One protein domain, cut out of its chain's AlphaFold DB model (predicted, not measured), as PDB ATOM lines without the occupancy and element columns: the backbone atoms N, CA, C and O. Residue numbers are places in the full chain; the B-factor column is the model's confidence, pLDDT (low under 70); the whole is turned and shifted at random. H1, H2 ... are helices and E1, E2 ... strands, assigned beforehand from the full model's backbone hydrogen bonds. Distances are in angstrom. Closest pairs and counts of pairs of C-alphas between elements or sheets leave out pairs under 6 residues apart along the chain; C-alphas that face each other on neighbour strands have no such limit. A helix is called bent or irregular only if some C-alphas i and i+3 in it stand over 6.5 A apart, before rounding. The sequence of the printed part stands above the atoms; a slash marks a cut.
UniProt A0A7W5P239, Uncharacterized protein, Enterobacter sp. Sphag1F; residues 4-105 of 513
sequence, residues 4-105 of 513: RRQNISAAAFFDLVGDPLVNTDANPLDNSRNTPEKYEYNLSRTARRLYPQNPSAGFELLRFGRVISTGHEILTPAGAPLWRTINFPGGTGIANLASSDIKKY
ATOM      1  N   ARG A   4       7.506  -0.475  55.118       92.94
ATOM      2  CA  ARG A   4       6.908   0.580  54.300       92.94
ATOM      3  C   ARG A   4       7.857   1.758  54.155       92.94
ATOM      4  O   ARG A   4       8.600   2.056  55.088       92.94
ATOM      5  N   ARG A   5       7.801   2.436  53.012       91.12
ATOM      6  CA  ARG A   5       8.479   3.718  52.769       91.12
ATOM      7  C   ARG A   5       7.473   4.743  52.280       91.12
ATOM      8  O   ARG A   5       6.497   4.365  51.643       91.12
ATOM      9  N   GLN A   6       7.720   6.019  52.547       90.88
ATOM     10  CA  GLN A   6       6.909   7.076  51.956       90.88
ATOM     11  C   GLN A   6       7.013   7.012  50.427       90.88
ATOM     12  O   GLN A   6       8.104   6.808  49.883       90.88
ATOM     13  N   ASN A   7       5.875   7.135  49.754       88.19
ATOM     14  CA  ASN A   7       5.810   7.151  48.303       88.19
ATOM     15  C   ASN A   7       6.466   8.440  47.778       88.19
ATOM     16  O   ASN A   7       6.263   9.525  48.321       88.19
ATOM     17  N   ILE A   8       7.280   8.301  46.731       84.38
ATOM     18  CA  ILE A   8       8.111   9.389  46.190       84.38
ATOM     19  C   ILE A   8       7.260  10.413  45.424       84.38
ATOM     20  O   ILE A   8       7.578  11.598  45.424       84.38
ATOM     21  N   SER A   9       6.175   9.962  44.795       82.62
ATOM     22  CA  SER A   9       5.308  10.787  43.947       82.62
ATOM     23  C   SER A   9       4.098  11.342  44.697       82.62
ATOM     24  O   SER A   9       3.532  12.348  44.285       82.62
ATOM     25  N   ALA A  10       3.694  10.703  45.797       80.38
ATOM     26  CA  ALA A  10       2.542  11.110  46.585       80.38
ATOM     27  C   ALA A  10       2.823  10.939  48.082       80.38
ATOM     28  O   ALA A  10       2.613   9.872  48.656       80.38
ATOM     29  N   ALA A  11       3.250  12.021  48.737       77.75
ATOM     30  CA  ALA A  11       3.654  12.036  50.148       77.75
ATOM     31  C   ALA A  11       2.582  11.505  51.129       77.75
ATOM     32  O   ALA A  11       2.902  11.137  52.263       77.75
ATOM     33  N   ALA A  12       1.316  11.453  50.698       73.88
ATOM     34  CA  ALA A  12       0.205  10.875  51.442       73.88
ATOM     35  C   ALA A  12       0.250   9.333  51.541       73.88
ATOM     36  O   ALA A  12      -0.338   8.776  52.467       73.88
ATOM     37  N   PHE A  13       0.972   8.642  50.657       82.62
ATOM     38  CA  PHE A  13       0.994   7.182  50.589       82.62
ATOM     39  C   PHE A  13       2.308   6.578  51.085       82.62
ATOM     40  O   PHE A  13       3.358   7.222  51.116       82.62
ATOM     41  N   PHE A  14       2.226   5.312  51.494       90.38
ATOM     42  CA  PHE A  14       3.357   4.530  51.977       90.38
ATOM     43  C   PHE A  14       3.376   3.166  51.291       90.38
ATOM     44  O   PHE A  14       2.533   2.313  51.573       90.38
ATOM     45  N   ASP A  15       4.352   2.964  50.410       90.62
ATOM     46  CA  ASP A  15       4.485   1.751  49.608       90.62
ATOM     47  C   ASP A  15       5.142   0.633  50.416       90.62
ATOM     48  O   ASP A  15       6.037   0.879  51.234       90.62
ATOM     49  N   LEU A  16       4.740  -0.612  50.148       92.94
ATOM     50  CA  LEU A  16       5.467  -1.782  50.634       92.94
ATOM     51  C   LEU A  16       6.863  -1.831  50.003       92.94
ATOM     52  O   LEU A  16       7.041  -1.585  48.812       92.94
ATOM     53  N   VAL A  17       7.857  -2.159  50.823       93.56
ATOM     54  CA  VAL A  17       9.242  -2.337  50.391       93.56
ATOM     55  C   VAL A  17       9.543  -3.826  50.351       93.56
ATOM     56  O   VAL A  17       9.571  -4.473  51.401       93.56
ATOM     57  N   GLY A  18       9.778  -4.351  49.148       92.88
ATOM     58  CA  GLY A  18       9.976  -5.781  48.906       92.88
ATOM     59  C   GLY A  18       8.749  -6.635  49.245       92.88
ATOM     60  O   GLY A  18       7.708  -6.129  49.674       92.88
ATOM     61  N   ASP A  19       8.891  -7.948  49.083       92.69
ATOM     62  CA  ASP A  19       7.834  -8.900  49.421       92.69
ATOM     63  C   ASP A  19       7.698  -9.081  50.941       92.69
ATOM     64  O   ASP A  19       8.701  -9.029  51.662       92.69
ATOM     65  N   PRO A  20       6.486  -9.329  51.473       91.94
ATOM     66  CA  PRO A  20       6.302  -9.634  52.887       91.94
ATOM     67  C   PRO A  20       7.226 -10.766  53.355       91.94
ATOM     68  O   PRO A  20       7.173 -11.887  52.854       91.94
ATOM     69  N   LEU A  21       8.039 -10.491  54.374       88.31
ATOM     70  CA  LEU A  21       8.940 -11.477  54.962       88.31
ATOM     71  C   LEU A  21       8.138 -12.452  55.824       88.31
ATOM     72  O   LEU A  21       7.686 -12.107  56.925       88.31
ATOM     73  N   VAL A  22       7.922 -13.663  55.319       86.50
ATOM     74  CA  VAL A  22       7.172 -14.717  56.009       86.50
ATOM     75  C   VAL A  22       8.151 -15.731  56.574       86.50
ATOM     76  O   VAL A  22       8.815 -16.442  55.833       86.50
ATOM     77  N   ASN A  23       8.222 -15.800  57.905       82.31
ATOM     78  CA  ASN A  23       9.021 -16.792  58.628       82.31
ATOM     79  C   ASN A  23      10.520 -16.826  58.237       82.31
ATOM     80  O   ASN A  23      11.182 -17.837  58.432       82.31
ATOM     81  N   THR A  24      11.060 -15.719  57.709       88.38
ATOM     82  CA  THR A  24      12.428 -15.621  57.167       88.38
ATOM     83  C   THR A  24      13.518 -15.963  58.185       88.38
ATOM     84  O   THR A  24      14.512 -16.580  57.828       88.38
ATOM     85  N   ASP A  25      13.314 -15.614  59.458       88.38
ATOM     86  CA  ASP A  25      14.275 -15.866  60.543       88.38
ATOM     87  C   ASP A  25      13.975 -17.164  61.322       88.38
ATOM     88  O   ASP A  25      14.377 -17.311  62.483       88.38
ATOM     89  N   ALA A  26      13.182 -18.075  60.755       85.88
ATOM     90  CA  ALA A  26      12.838 -19.324  61.422       85.88
ATOM     91  C   ALA A  26      14.042 -20.255  61.525       85.88
ATOM     92  O   ALA A  26      14.804 -20.427  60.577       85.88
ATOM     93  N   ASN A  27      14.172 -20.920  62.671       87.44
ATOM     94  CA  ASN A  27      15.103 -22.025  62.819       87.44
ATOM     95  C   ASN A  27      14.336 -23.346  62.638       87.44
ATOM     96  O   ASN A  27      13.351 -23.550  63.350       87.44
ATOM     97  N   PRO A  28      14.772 -24.266  61.756       84.38
ATOM     98  CA  PRO A  28      14.127 -25.571  61.584       84.38
ATOM     99  C   PRO A  28      14.022 -26.400  62.873       84.38
ATOM    100  O   PRO A  28      13.104 -27.204  63.014       84.38
ATOM    101  N   LEU A  29      14.920 -26.192  63.843       85.12
ATOM    102  CA  LEU A  29      14.862 -26.840  65.161       85.12
ATOM    103  C   LEU A  29      13.666 -26.366  66.002       85.12
ATOM    104  O   LEU A  29      13.213 -27.078  66.895       85.12
ATOM    105  N   ASP A  30      13.127 -25.187  65.688       83.75
ATOM    106  CA  ASP A  30      11.919 -24.651  66.302       83.75
ATOM    107  C   ASP A  30      10.656 -25.145  65.579       83.75
ATOM    108  O   ASP A  30       9.579 -24.629  65.862       83.75
ATOM    109  N   ASN A  31      10.717 -26.142  64.683       77.38
ATOM    110  CA  ASN A  31       9.543 -26.772  64.050       77.38
ATOM    111  C   ASN A  31       9.102 -28.031  64.816       77.38
ATOM    112  O   ASN A  31       9.920 -28.769  65.361       77.38
ATOM    113  N   SER A  32       7.788 -28.252  64.927       70.19
ATOM    114  CA  SER A  32       7.232 -29.454  65.560       70.19
ATOM    115  C   SER A  32       6.503 -30.260  64.502       70.19
ATOM    116  O   SER A  32       5.938 -29.684  63.574       70.19
ATOM    117  N   ARG A  33       6.460 -31.586  64.665       61.06
ATOM    118  CA  ARG A  33       5.772 -32.484  63.721       61.06
ATOM    119  C   ARG A  33       4.280 -32.166  63.545       61.06
ATOM    120  O   ARG A  33       3.709 -32.561  62.539       61.06
ATOM    121  N   ASN A  34       3.670 -31.462  64.502       58.91
ATOM    122  CA  ASN A  34       2.225 -31.231  64.565       58.91
ATOM    123  C   ASN A  34       1.826 -29.763  64.334       58.91
ATOM    124  O   ASN A  34       0.647 -29.436  64.438       58.91
ATOM    125  N   THR A  35       2.774 -28.862  64.055       60.81
ATOM    126  CA  THR A  35       2.485 -27.434  63.841       60.81
ATOM    127  C   THR A  35       2.932 -27.012  62.448       60.81
ATOM    128  O   THR A  35       4.085 -27.277  62.103       60.81
ATOM    129  N   PRO A  36       2.095 -26.298  61.672       60.97
ATOM    130  CA  PRO A  36       2.534 -25.657  60.436       60.97
ATOM    131  C   PRO A  36       3.770 -24.778  60.674       60.97
ATOM    132  O   PRO A  36       3.889 -24.178  61.745       60.97
ATOM    133  N   GLU A  37       4.645 -24.647  59.674       65.00
ATOM    134  CA  GLU A  37       5.837 -23.779  59.690       65.00
ATOM    135  C   GLU A  37       5.452 -22.286  59.664       65.00
ATOM    136  O   GLU A  37       5.687 -21.560  58.700       65.00
ATOM    137  N   LYS A  38       4.801 -21.816  60.729       79.12
ATOM    138  CA  LYS A  38       4.385 -20.425  60.897       79.12
ATOM    139  C   LYS A  38       5.082 -19.834  62.111       79.12
ATOM    140  O   LYS A  38       5.023 -20.399  63.202       79.12
ATOM    141  N   TYR A  39       5.654 -18.645  61.922       86.50
ATOM    142  CA  TYR A  39       6.331 -17.857  62.957       86.50
ATOM    143  C   TYR A  39       5.568 -17.855  64.289       86.50
ATOM    144  O   TYR A  39       6.130 -18.181  65.330       86.50
ATOM    145  N   GLU A  40       4.263 -17.578  64.220       87.75
ATOM    146  CA  GLU A  40       3.340 -17.530  65.357       87.75
ATOM    147  C   GLU A  40       3.367 -18.794  66.230       87.75
ATOM    148  O   GLU A  40       3.431 -18.697  67.453       87.75
ATOM    149  N   TYR A  41       3.352 -19.983  65.621       88.81
ATOM    150  CA  TYR A  41       3.282 -21.255  66.350       88.81
ATOM    151  C   TYR A  41       4.649 -21.740  66.850       88.81
ATOM    152  O   TYR A  41       4.734 -22.638  67.691       88.81
ATOM    153  N   ASN A  42       5.728 -21.134  66.355       88.62
ATOM    154  CA  ASN A  42       7.091 -21.440  66.772       88.62
ATOM    155  C   ASN A  42       7.593 -20.495  67.873       88.62
ATOM    156  O   ASN A  42       8.595 -20.801  68.516       88.62
ATOM    157  N   LEU A  43       6.888 -19.387  68.148       92.44
ATOM    158  CA  LEU A  43       7.317 -18.340  69.083       92.44
ATOM    159  C   LEU A  43       7.768 -18.861  70.454       92.44
ATOM    160  O   LEU A  43       8.786 -18.388  70.947       92.44
ATOM    161  N   SER A  44       7.066 -19.831  71.056       93.00
ATOM    162  CA  SER A  44       7.468 -20.392  72.362       93.00
ATOM    163  C   SER A  44       8.857 -21.033  72.306       93.00
ATOM    164  O   SER A  44       9.731 -20.746  73.122       93.00
ATOM    165  N   ARG A  45       9.091 -21.869  71.292       92.38
ATOM    166  CA  ARG A  45      10.353 -22.598  71.115       92.38
ATOM    167  C   ARG A  45      11.485 -21.650  70.730       92.38
ATOM    168  O   ARG A  45      12.539 -21.685  71.361       92.38
ATOM    169  N   THR A  46      11.206 -20.700  69.838       93.62
ATOM    170  CA  THR A  46      12.109 -19.586  69.529       93.62
ATOM    171  C   THR A  46      12.486 -18.802  70.788       93.62
ATOM    172  O   THR A  46      13.656 -18.476  70.979       93.62
ATOM    173  N   ALA A  47      11.525 -18.517  71.674       95.69
ATOM    174  CA  ALA A  47      11.772 -17.785  72.912       95.69
ATOM    175  C   ALA A  47      12.653 -18.571  73.886       95.69
ATOM    176  O   ALA A  47      13.605 -18.014  74.422       95.69
ATOM    177  N   ARG A  48      12.389 -19.872  74.063       95.38
ATOM    178  CA  ARG A  48      13.213 -20.763  74.898       95.38
ATOM    179  C   ARG A  48      14.655 -20.850  74.401       95.38
ATOM    180  O   ARG A  48      15.573 -20.891  75.212       95.38
ATOM    181  N   ARG A  49      14.854 -20.853  73.080       94.50
ATOM    182  CA  ARG A  49      16.180 -20.916  72.455       94.50
ATOM    183  C   ARG A  49      16.943 -19.593  72.544       94.50
ATOM    184  O   ARG A  49      18.136 -19.608  72.822       94.50
ATOM    185  N   LEU A  50      16.284 -18.469  72.261       94.62
ATOM    186  CA  LEU A  50      16.936 -17.155  72.185       94.62
ATOM    187  C   LEU A  50      17.047 -16.442  73.538       94.62
ATOM    188  O   LEU A  50      17.975 -15.664  73.729       94.62
ATOM    189  N   TYR A  51      16.128 -16.708  74.467       96.44
ATOM    190  CA  TYR A  51      16.051 -16.043  75.771       96.44
ATOM    191  C   TYR A  51      15.865 -17.069  76.903       96.44
ATOM    192  O   TYR A  51      14.870 -17.015  77.630       96.44
ATOM    193  N   PRO A  52      16.795 -18.028  77.071       95.25
ATOM    194  CA  PRO A  52      16.630 -19.143  78.006       95.25
ATOM    195  C   PRO A  52      16.508 -18.712  79.477       95.25
ATOM    196  O   PRO A  52      15.967 -19.464  80.280       95.25
ATOM    197  N   GLN A  53      16.972 -17.511  79.840       95.44
ATOM    198  CA  GLN A  53      16.880 -16.980  81.205       95.44
ATOM    199  C   GLN A  53      15.462 -16.536  81.580       95.44
ATOM    200  O   GLN A  53      15.119 -16.565  82.754       95.44
ATOM    201  N   ASN A  54      14.651 -16.107  80.609       96.75
ATOM    202  CA  ASN A  54      13.220 -15.869  80.788       96.75
ATOM    203  C   ASN A  54      12.497 -15.985  79.431       96.75
ATOM    204  O   ASN A  54      12.258 -14.971  78.758       96.75
ATOM    205  N   PRO A  55      12.129 -17.213  79.023       97.50
ATOM    206  CA  PRO A  55      11.424 -17.446  77.768       97.50
ATOM    207  C   PRO A  55      10.093 -16.692  77.668       97.50
ATOM    208  O   PRO A  55       9.702 -16.289  76.579       97.50
ATOM    209  N   SER A  56       9.404 -16.450  78.782       97.62
ATOM    210  CA  SER A  56       8.136 -15.720  78.819       97.62
ATOM    211  C   SER A  56       8.300 -14.236  78.467       97.62
ATOM    212  O   SER A  56       7.503 -13.695  77.695       97.62
ATOM    213  N   ALA A  57       9.358 -13.585  78.962       97.31
ATOM    214  CA  ALA A  57       9.738 -12.232  78.546       97.31
ATOM    215  C   ALA A  57      10.236 -12.209  77.092       97.31
ATOM    216  O   ALA A  57       9.854 -11.336  76.310       97.31
ATOM    217  N   GLY A  58      11.036 -13.208  76.701       97.19
ATOM    218  CA  GLY A  58      11.484 -13.391  75.322       97.19
ATOM    219  C   GLY A  58      10.325 -13.554  74.335       97.19
ATOM    220  O   GLY A  58      10.352 -12.988  73.247       97.19
ATOM    221  N   PHE A  59       9.268 -14.267  74.723       97.00
ATOM    222  CA  PHE A  59       8.058 -14.446  73.924       97.00
ATOM    223  C   PHE A  59       7.352 -13.110  73.656       97.00
ATOM    224  O   PHE A  59       6.966 -12.834  72.520       97.00
ATOM    225  N   GLU A  60       7.233 -12.249  74.673       96.12
ATOM    226  CA  GLU A  60       6.696 -10.894  74.503       96.12
ATOM    227  C   GLU A  60       7.596 -10.034  73.615       96.12
ATOM    228  O   GLU A  60       7.096  -9.369  72.710       96.12
ATOM    229  N   LEU A  61       8.918 -10.106  73.803       95.12
ATOM    230  CA  LEU A  61       9.875  -9.394  72.961       95.12
ATOM    231  C   LEU A  61       9.724  -9.794  71.486       95.12
ATOM    232  O   LEU A  61       9.594  -8.928  70.625       95.12
ATOM    233  N   LEU A  62       9.662 -11.093  71.188       94.06
ATOM    234  CA  LEU A  62       9.490 -11.611  69.826       94.06
ATOM    235  C   LEU A  62       8.150 -11.201  69.195       94.06
ATOM    236  O   LEU A  62       8.073 -11.060  67.973       94.06
ATOM    237  N   ARG A  63       7.094 -11.045  70.000       92.44
ATOM    238  CA  ARG A  63       5.745 -10.718  69.520       92.44
ATOM    239  C   ARG A  63       5.512  -9.218  69.365       92.44
ATOM    240  O   ARG A  63       4.952  -8.793  68.361       92.44
ATOM    241  N   PHE A  64       5.914  -8.431  70.355       91.06
ATOM    242  CA  PHE A  64       5.560  -7.015  70.473       91.06
ATOM    243  C   PHE A  64       6.751  -6.074  70.272       91.06
ATOM    244  O   PHE A  64       6.587  -4.856  70.320       91.06
ATOM    245  N   GLY A  65       7.964  -6.611  70.120       90.38
ATOM    246  CA  GLY A  65       9.196  -5.823  70.141       90.38
ATOM    247  C   GLY A  65       9.535  -5.254  71.523       90.38
ATOM    248  O   GLY A  65      10.493  -4.497  71.643       90.38
ATOM    249  N   ARG A  66       8.762  -5.586  72.566       90.75
ATOM    250  CA  ARG A  66       8.948  -5.148  73.958       90.75
ATOM    251  C   ARG A  66       8.265  -6.110  74.929       90.75
ATOM    252  O   ARG A  66       7.308  -6.783  74.558       90.75
ATOM    253  N   VAL A  67       8.715  -6.107  76.180       93.81
ATOM    254  CA  VAL A  67       7.988  -6.732  77.294       93.81
ATOM    255  C   VAL A  67       6.832  -5.810  77.682       93.81
ATOM    256  O   VAL A  67       7.051  -4.641  77.993       93.81
ATOM    257  N   ILE A  68       5.603  -6.318  77.623       93.00
ATOM    258  CA  ILE A  68       4.372  -5.596  77.981       93.00
ATOM    259  C   ILE A  68       3.912  -5.920  79.408       93.00
ATOM    260  O   ILE A  68       3.206  -5.124  80.021       93.00
ATOM    261  N   SER A  69       4.345  -7.053  79.968       94.88
ATOM    262  CA  SER A  69       4.012  -7.484  81.330       94.88
ATOM    263  C   SER A  69       5.107  -7.117  82.339       94.88
ATOM    264  O   SER A  69       5.476  -7.944  83.169       94.88
ATOM    265  N   THR A  70       5.636  -5.892  82.297       92.94
ATOM    266  CA  THR A  70       6.827  -5.468  83.073       92.94
ATOM    267  C   THR A  70       6.703  -5.622  84.592       92.94
ATOM    268  O   THR A  70       7.711  -5.768  85.270       92.94
ATOM    269  N   GLY A  71       5.482  -5.645  85.140       93.81
ATOM    270  CA  GLY A  71       5.247  -5.936  86.562       93.81
ATOM    271  C   GLY A  71       5.435  -7.408  86.961       93.81
ATOM    272  O   GLY A  71       5.459  -7.710  88.146       93.81
ATOM    273  N   HIS A  72       5.550  -8.322  85.994       94.06
ATOM    274  CA  HIS A  72       5.636  -9.769  86.234       94.06
ATOM    275  C   HIS A  72       6.765 -10.453  85.447       94.06
ATOM    276  O   HIS A  72       7.104 -11.602  85.732       94.06
ATOM    277  N   GLU A  73       7.311  -9.789  84.429       93.69
ATOM    278  CA  GLU A  73       8.314 -10.326  83.516       93.69
ATOM    279  C   GLU A  73       9.544  -9.427  83.490       93.69
ATOM    280  O   GLU A  73       9.436  -8.212  83.332       93.69
ATOM    281  N   ILE A  74      10.719 -10.047  83.574       93.19
ATOM    282  CA  ILE A  74      12.008  -9.365  83.467       93.19
ATOM    283  C   ILE A  74      12.786 -10.023  82.333       93.19
ATOM    284  O   ILE A  74      13.048 -11.226  82.368       93.19
ATOM    285  N   LEU A  75      13.128  -9.233  81.314       93.31
ATOM    286  CA  LEU A  75      14.008  -9.672  80.239       93.31
ATOM    287  C   LEU A  75      15.441  -9.752  80.770       93.31
ATOM    288  O   LEU A  75      15.962  -8.771  81.297       93.31
ATOM    289  N   THR A  76      16.080 -10.905  80.593       89.31
ATOM    290  CA  THR A  76      17.442 -11.143  81.072       89.31
ATOM    291  C   THR A  76      18.307 -11.631  79.909       89.31
ATOM    292  O   THR A  76      18.009 -12.694  79.366       89.31
ATOM    293  N   PRO A  77      19.373 -10.897  79.524       90.31
ATOM    294  CA  PRO A  77      19.778  -9.575  80.030       90.31
ATOM    295  C   PRO A  77      18.795  -8.451  79.636       90.31
ATOM    296  O   PRO A  77      18.114  -8.554  78.620       90.31
ATOM    297  N   ALA A  78      18.769  -7.345  80.393       87.44
ATOM    298  CA  ALA A  78      17.812  -6.235  80.224       87.44
ATOM    299  C   ALA A  78      17.856  -5.526  78.848       87.44
ATOM    300  O   ALA A  78      16.935  -4.792  78.502       87.44
ATOM    301  N   GLY A  79      18.903  -5.766  78.053       85.75
ATOM    302  CA  GLY A  79      19.069  -5.267  76.685       85.75
ATOM    303  C   GLY A  79      19.192  -6.376  75.639       85.75
ATOM    304  O   GLY A  79      19.883  -6.182  74.641       85.75
ATOM    305  N   ALA A  80      18.607  -7.557  75.881       93.06
ATOM    306  CA  ALA A  80      18.687  -8.664  74.931       93.06
ATOM    307  C   ALA A  80      18.192  -8.221  73.534       93.06
ATOM    308  O   ALA A  80      17.108  -7.637  73.424       93.06
ATOM    309  N   PRO A  81      18.977  -8.456  72.465       94.06
ATOM    310  CA  PRO A  81      18.655  -7.942  71.142       94.06
ATOM    311  C   PRO A  81      17.539  -8.751  70.478       94.06
ATOM    312  O   PRO A  81      17.445  -9.962  70.654       94.06
ATOM    313  N   LEU A  82      16.759  -8.090  69.623       94.12
ATOM    314  CA  LEU A  82      15.787  -8.713  68.727       94.12
ATOM    315  C   LEU A  82      16.236  -8.509  67.281       94.12
ATOM    316  O   LEU A  82      15.755  -7.613  66.588       94.12
ATOM    317  N   TRP A  83      17.179  -9.331  66.831       93.75
ATOM    318  CA  TRP A  83      17.645  -9.304  65.447       93.75
ATOM    319  C   TRP A  83      16.590  -9.887  64.508       93.75
ATOM    320  O   TRP A  83      16.131 -11.015  64.706       93.75
ATOM    321  N   ARG A  84      16.200  -9.105  63.498       92.81
ATOM    322  CA  ARG A  84      15.223  -9.491  62.478       92.81
ATOM    323  C   ARG A  84      15.666  -9.092  61.091       92.81
ATOM    324  O   ARG A  84      16.175  -7.985  60.909       92.81
ATOM    325  N   THR A  85      15.408  -9.967  60.125       94.75
ATOM    326  CA  THR A  85      15.521  -9.604  58.715       94.75
ATOM    327  C   THR A  85      14.405  -8.625  58.361       94.75
ATOM    328  O   THR A  85      13.236  -8.854  58.680       94.75
ATOM    329  N   ILE A  86      14.773  -7.526  57.709       94.38
ATOM    330  CA  ILE A  86      13.876  -6.490  57.205       94.38
ATOM    331  C   ILE A  86      14.170  -6.227  55.729       94.38
ATOM    332  O   ILE A  86      15.309  -6.347  55.275       94.38
ATOM    333  N   ASN A  87      13.148  -5.799  54.994       95.38
ATOM    334  CA  ASN A  87      13.351  -5.210  53.676       95.38
ATOM    335  C   ASN A  87      13.687  -3.728  53.826       95.38
ATOM    336  O   ASN A  87      13.126  -3.050  54.689       95.38
ATOM    337  N   PHE A  88      14.535  -3.217  52.946       92.81
ATOM    338  CA  PHE A  88      14.791  -1.794  52.749       92.81
ATOM    339  C   PHE A  88      14.981  -1.521  51.243       92.81
ATOM    340  O   PHE A  88      15.111  -2.466  50.466       92.81
ATOM    341  N   PRO A  89      14.982  -0.260  50.771       89.56
ATOM    342  CA  PRO A  89      15.027   0.028  49.332       89.56
ATOM    343  C   PRO A  89      16.208  -0.587  48.560       89.56
ATOM    344  O   PRO A  89      16.102  -0.752  47.351       89.56
ATOM    345  N   GLY A  90      17.312  -0.922  49.237       91.19
ATOM    346  CA  GLY A  90      18.489  -1.569  48.647       91.19
ATOM    347  C   GLY A  90      18.537  -3.096  48.787       91.19
ATOM    348  O   GLY A  90      19.579  -3.674  48.500       91.19
ATOM    349  N   GLY A  91      17.461  -3.750  49.244       92.94
ATOM    350  CA  GLY A  91      17.384  -5.208  49.394       92.94
ATOM    351  C   GLY A  91      16.935  -5.639  50.790       92.94
ATOM    352  O   GLY A  91      15.962  -5.116  51.336       92.94
ATOM    353  N   THR A  92      17.633  -6.611  51.372       95.50
ATOM    354  CA  THR A  92      17.346  -7.150  52.707       95.50
ATOM    355  C   THR A  92      18.517  -6.926  53.653       95.50
ATOM    356  O   THR A  92      19.681  -6.969  53.258       95.50
ATOM    357  N   GLY A  93      18.212  -6.639  54.914       95.00
ATOM    358  CA  GLY A  93      19.207  -6.397  55.957       95.00
ATOM    359  C   GLY A  93      18.709  -6.877  57.311       95.00
ATOM    360  O   GLY A  93      17.541  -7.222  57.461       95.00
ATOM    361  N   ILE A  94      19.593  -6.903  58.306       94.94
ATOM    362  CA  ILE A  94      19.256  -7.332  59.666       94.94
ATOM    363  C   ILE A  94      19.237  -6.105  60.582       94.94
ATOM    364  O   ILE A  94      20.185  -5.323  60.593       94.94
ATOM    365  N   ALA A  95      18.170  -5.944  61.366       93.88
ATOM    366  CA  ALA A  95      18.007  -4.846  62.318       93.88
ATOM    367  C   ALA A  95      17.682  -5.363  63.725       93.88
ATOM    368  O   ALA A  95      16.945  -6.338  63.883       93.88
ATOM    369  N   ASN A  96      18.213  -4.696  64.755       94.38
ATOM    370  CA  ASN A  96      17.838  -4.957  66.143       94.38
ATOM    371  C   ASN A  96      16.579  -4.156  66.490       94.38
ATOM    372  O   ASN A  96      16.659  -2.984  66.857       94.38
ATOM    373  N   LEU A  97      15.414  -4.798  66.424       92.38
ATOM    374  CA  LEU A  97      14.131  -4.158  66.724       92.38
ATOM    375  C   LEU A  97      13.945  -3.833  68.218       92.38
ATOM    376  O   LEU A  97      13.060  -3.054  68.574       92.38
ATOM    377  N   ALA A  98      14.781  -4.401  69.094       91.69
ATOM    378  CA  ALA A  98      14.783  -4.101  70.524       91.69
ATOM    379  C   ALA A  98      15.597  -2.843  70.874       91.69
ATOM    380  O   ALA A  98      15.518  -2.397  72.016       91.69
ATOM    381  N   SER A  99      16.341  -2.251  69.925       91.06
ATOM    382  CA  SER A  99      17.106  -1.021  70.180       91.06
ATOM    383  C   SER A  99      16.209   0.095  70.738       91.06
ATOM    384  O   SER A  99      15.032   0.212  70.370       91.06
ATOM    385  N   SER A 100      16.777   0.922  71.620       88.19
ATOM    386  CA  SER A 100      16.148   2.144  72.135       88.19
ATOM    387  C   SER A 100      15.868   3.164  71.033       88.19
ATOM    388  O   SER A 100      14.926   3.941  71.157       88.19
ATOM    389  N   ASP A 101      16.626   3.116  69.936       91.94
ATOM    390  CA  ASP A 101      16.443   4.004  68.782       91.94
ATOM    391  C   ASP A 101      15.179   3.653  67.977       91.94
ATOM    392  O   ASP A 101      14.653   4.470  67.219       91.94
ATOM    393  N   ILE A 102      14.661   2.430  68.149       91.25
ATOM    394  CA  ILE A 102      13.447   1.966  67.482       91.25
ATOM    395  C   ILE A 102      12.225   2.393  68.289       91.25
ATOM    396  O   ILE A 102      11.917   1.828  69.348       91.25
ATOM    397  N   LYS A 103      11.479   3.347  67.731       91.50
ATOM    398  CA  LYS A 103      10.159   3.745  68.221       91.50
ATOM    399  C   LYS A 103       9.145   2.627  67.966       91.50
ATOM    400  O   LYS A 103       9.088   2.058  66.878       91.50
ATOM    401  N   LYS A 104       8.354   2.305  68.987       88.56
ATOM    402  CA  LYS A 104       7.403   1.186  68.985       88.56
ATOM    403  C   LYS A 104       6.003   1.748  69.148       88.56
ATOM    404  O   LYS A 104       5.723   2.399  70.151       88.56
ATOM    405  N   TYR A 105       5.155   1.466  68.174       89.81
ATOM    406  CA  TYR A 105       3.799   1.987  68.088       89.81
ATOM    407  C   TYR A 105       2.796   0.840  68.153       89.81
ATOM    408  O   TYR A 105       3.093  -0.301  67.792       89.81
TER     409      TYR A 105
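AT A GLANCE: This is residues 4 to 105 of the 513 residues of an uncharacterized protein of Enterobacter sp. Sphag1F (UniProt A0A7W5P239). A slender two-stranded hairpin, E3 and E4, lies between two parts at opposite ends of a flat model: a small hairpin, E1 and E2, at one end, and two helices packed on each other, H1 and H2, at the other. Long links without named elements join these parts, residues 18 to 38 from the small hairpin to the helices and residues 65 to 82 from the helices to E3. The printed part has 102 residues, with two named helices and four named strands in the order E1, E2, H1, H2, E3, E4; each sheet has two antiparallel strands, E1 - E2 and E3 - E4. The class is mixed, helices and strands, though under half of the residues are in named elements. The whole is only just loose, close to compact, with a radius of gyration of the C-alphas of 15.7 A and spans of 47 by 35 by 19 A.

IN THESE COORDINATES: E3 is residues 83 to 88, 15.0 A long from first to last C-alpha, and E4 is residues 91 to 96, 16.8 A long, ending at C-alpha 96 (17.838, -4.957, 66.143). E1, residues 4 to 6, measures 6.9 A and begins at C-alpha 4 (6.908, 0.580, 54.300). E2, residues 14 to 17, measures 9.2 A. H1 is residues 39 to 50, 14.1 A long, and begins at C-alpha 39 (6.331, -17.857, 62.957). It is irregular: C-alphas 41 and 44 are 7.4 A apart. H2 is residues 55 to 64, 14.0 A long.

HOW THE PARTS SIT: E3 and E4 form an antiparallel hairpin, with 145 degrees between their directions. N 86 and O 93, 2.8 A apart, and N 84 and O 95, 2.9 A apart, are within hydrogen-bond range. The closest C-alphas of E2 and E3 are those of Val 17 and Asn 87, 6.0 A apart. E1 and E2 form the other antiparallel hairpin, at 135 degrees, with N 15 and O 5 2.8 A apart, within hydrogen-bond range. E1 and E3 are only just apart, with their closest C-alphas at 8.4 A. H1 and H2 touch, with Arg 48 and Pro 55 as their closest C-alphas at 4.7 A, and run opposite ways at a steep tilt of 45 degrees. H1 is apart from E3 and E4, and H2 is apart from E4. Every O i to N i+4 pair is within hydrogen-bond range in H2, and 6 of 8 are in H1.

THE WHOLE: The two C-alphas farthest apart are those of Ser 9 and Gln 53, at 47.9 A. The printed part has no cut. The links E2 to H1, 21 residues, and H2 to E3, 18 residues, are long. The mean pLDDT of the printed part is 89.3, and residues 33 to 37 are under 70.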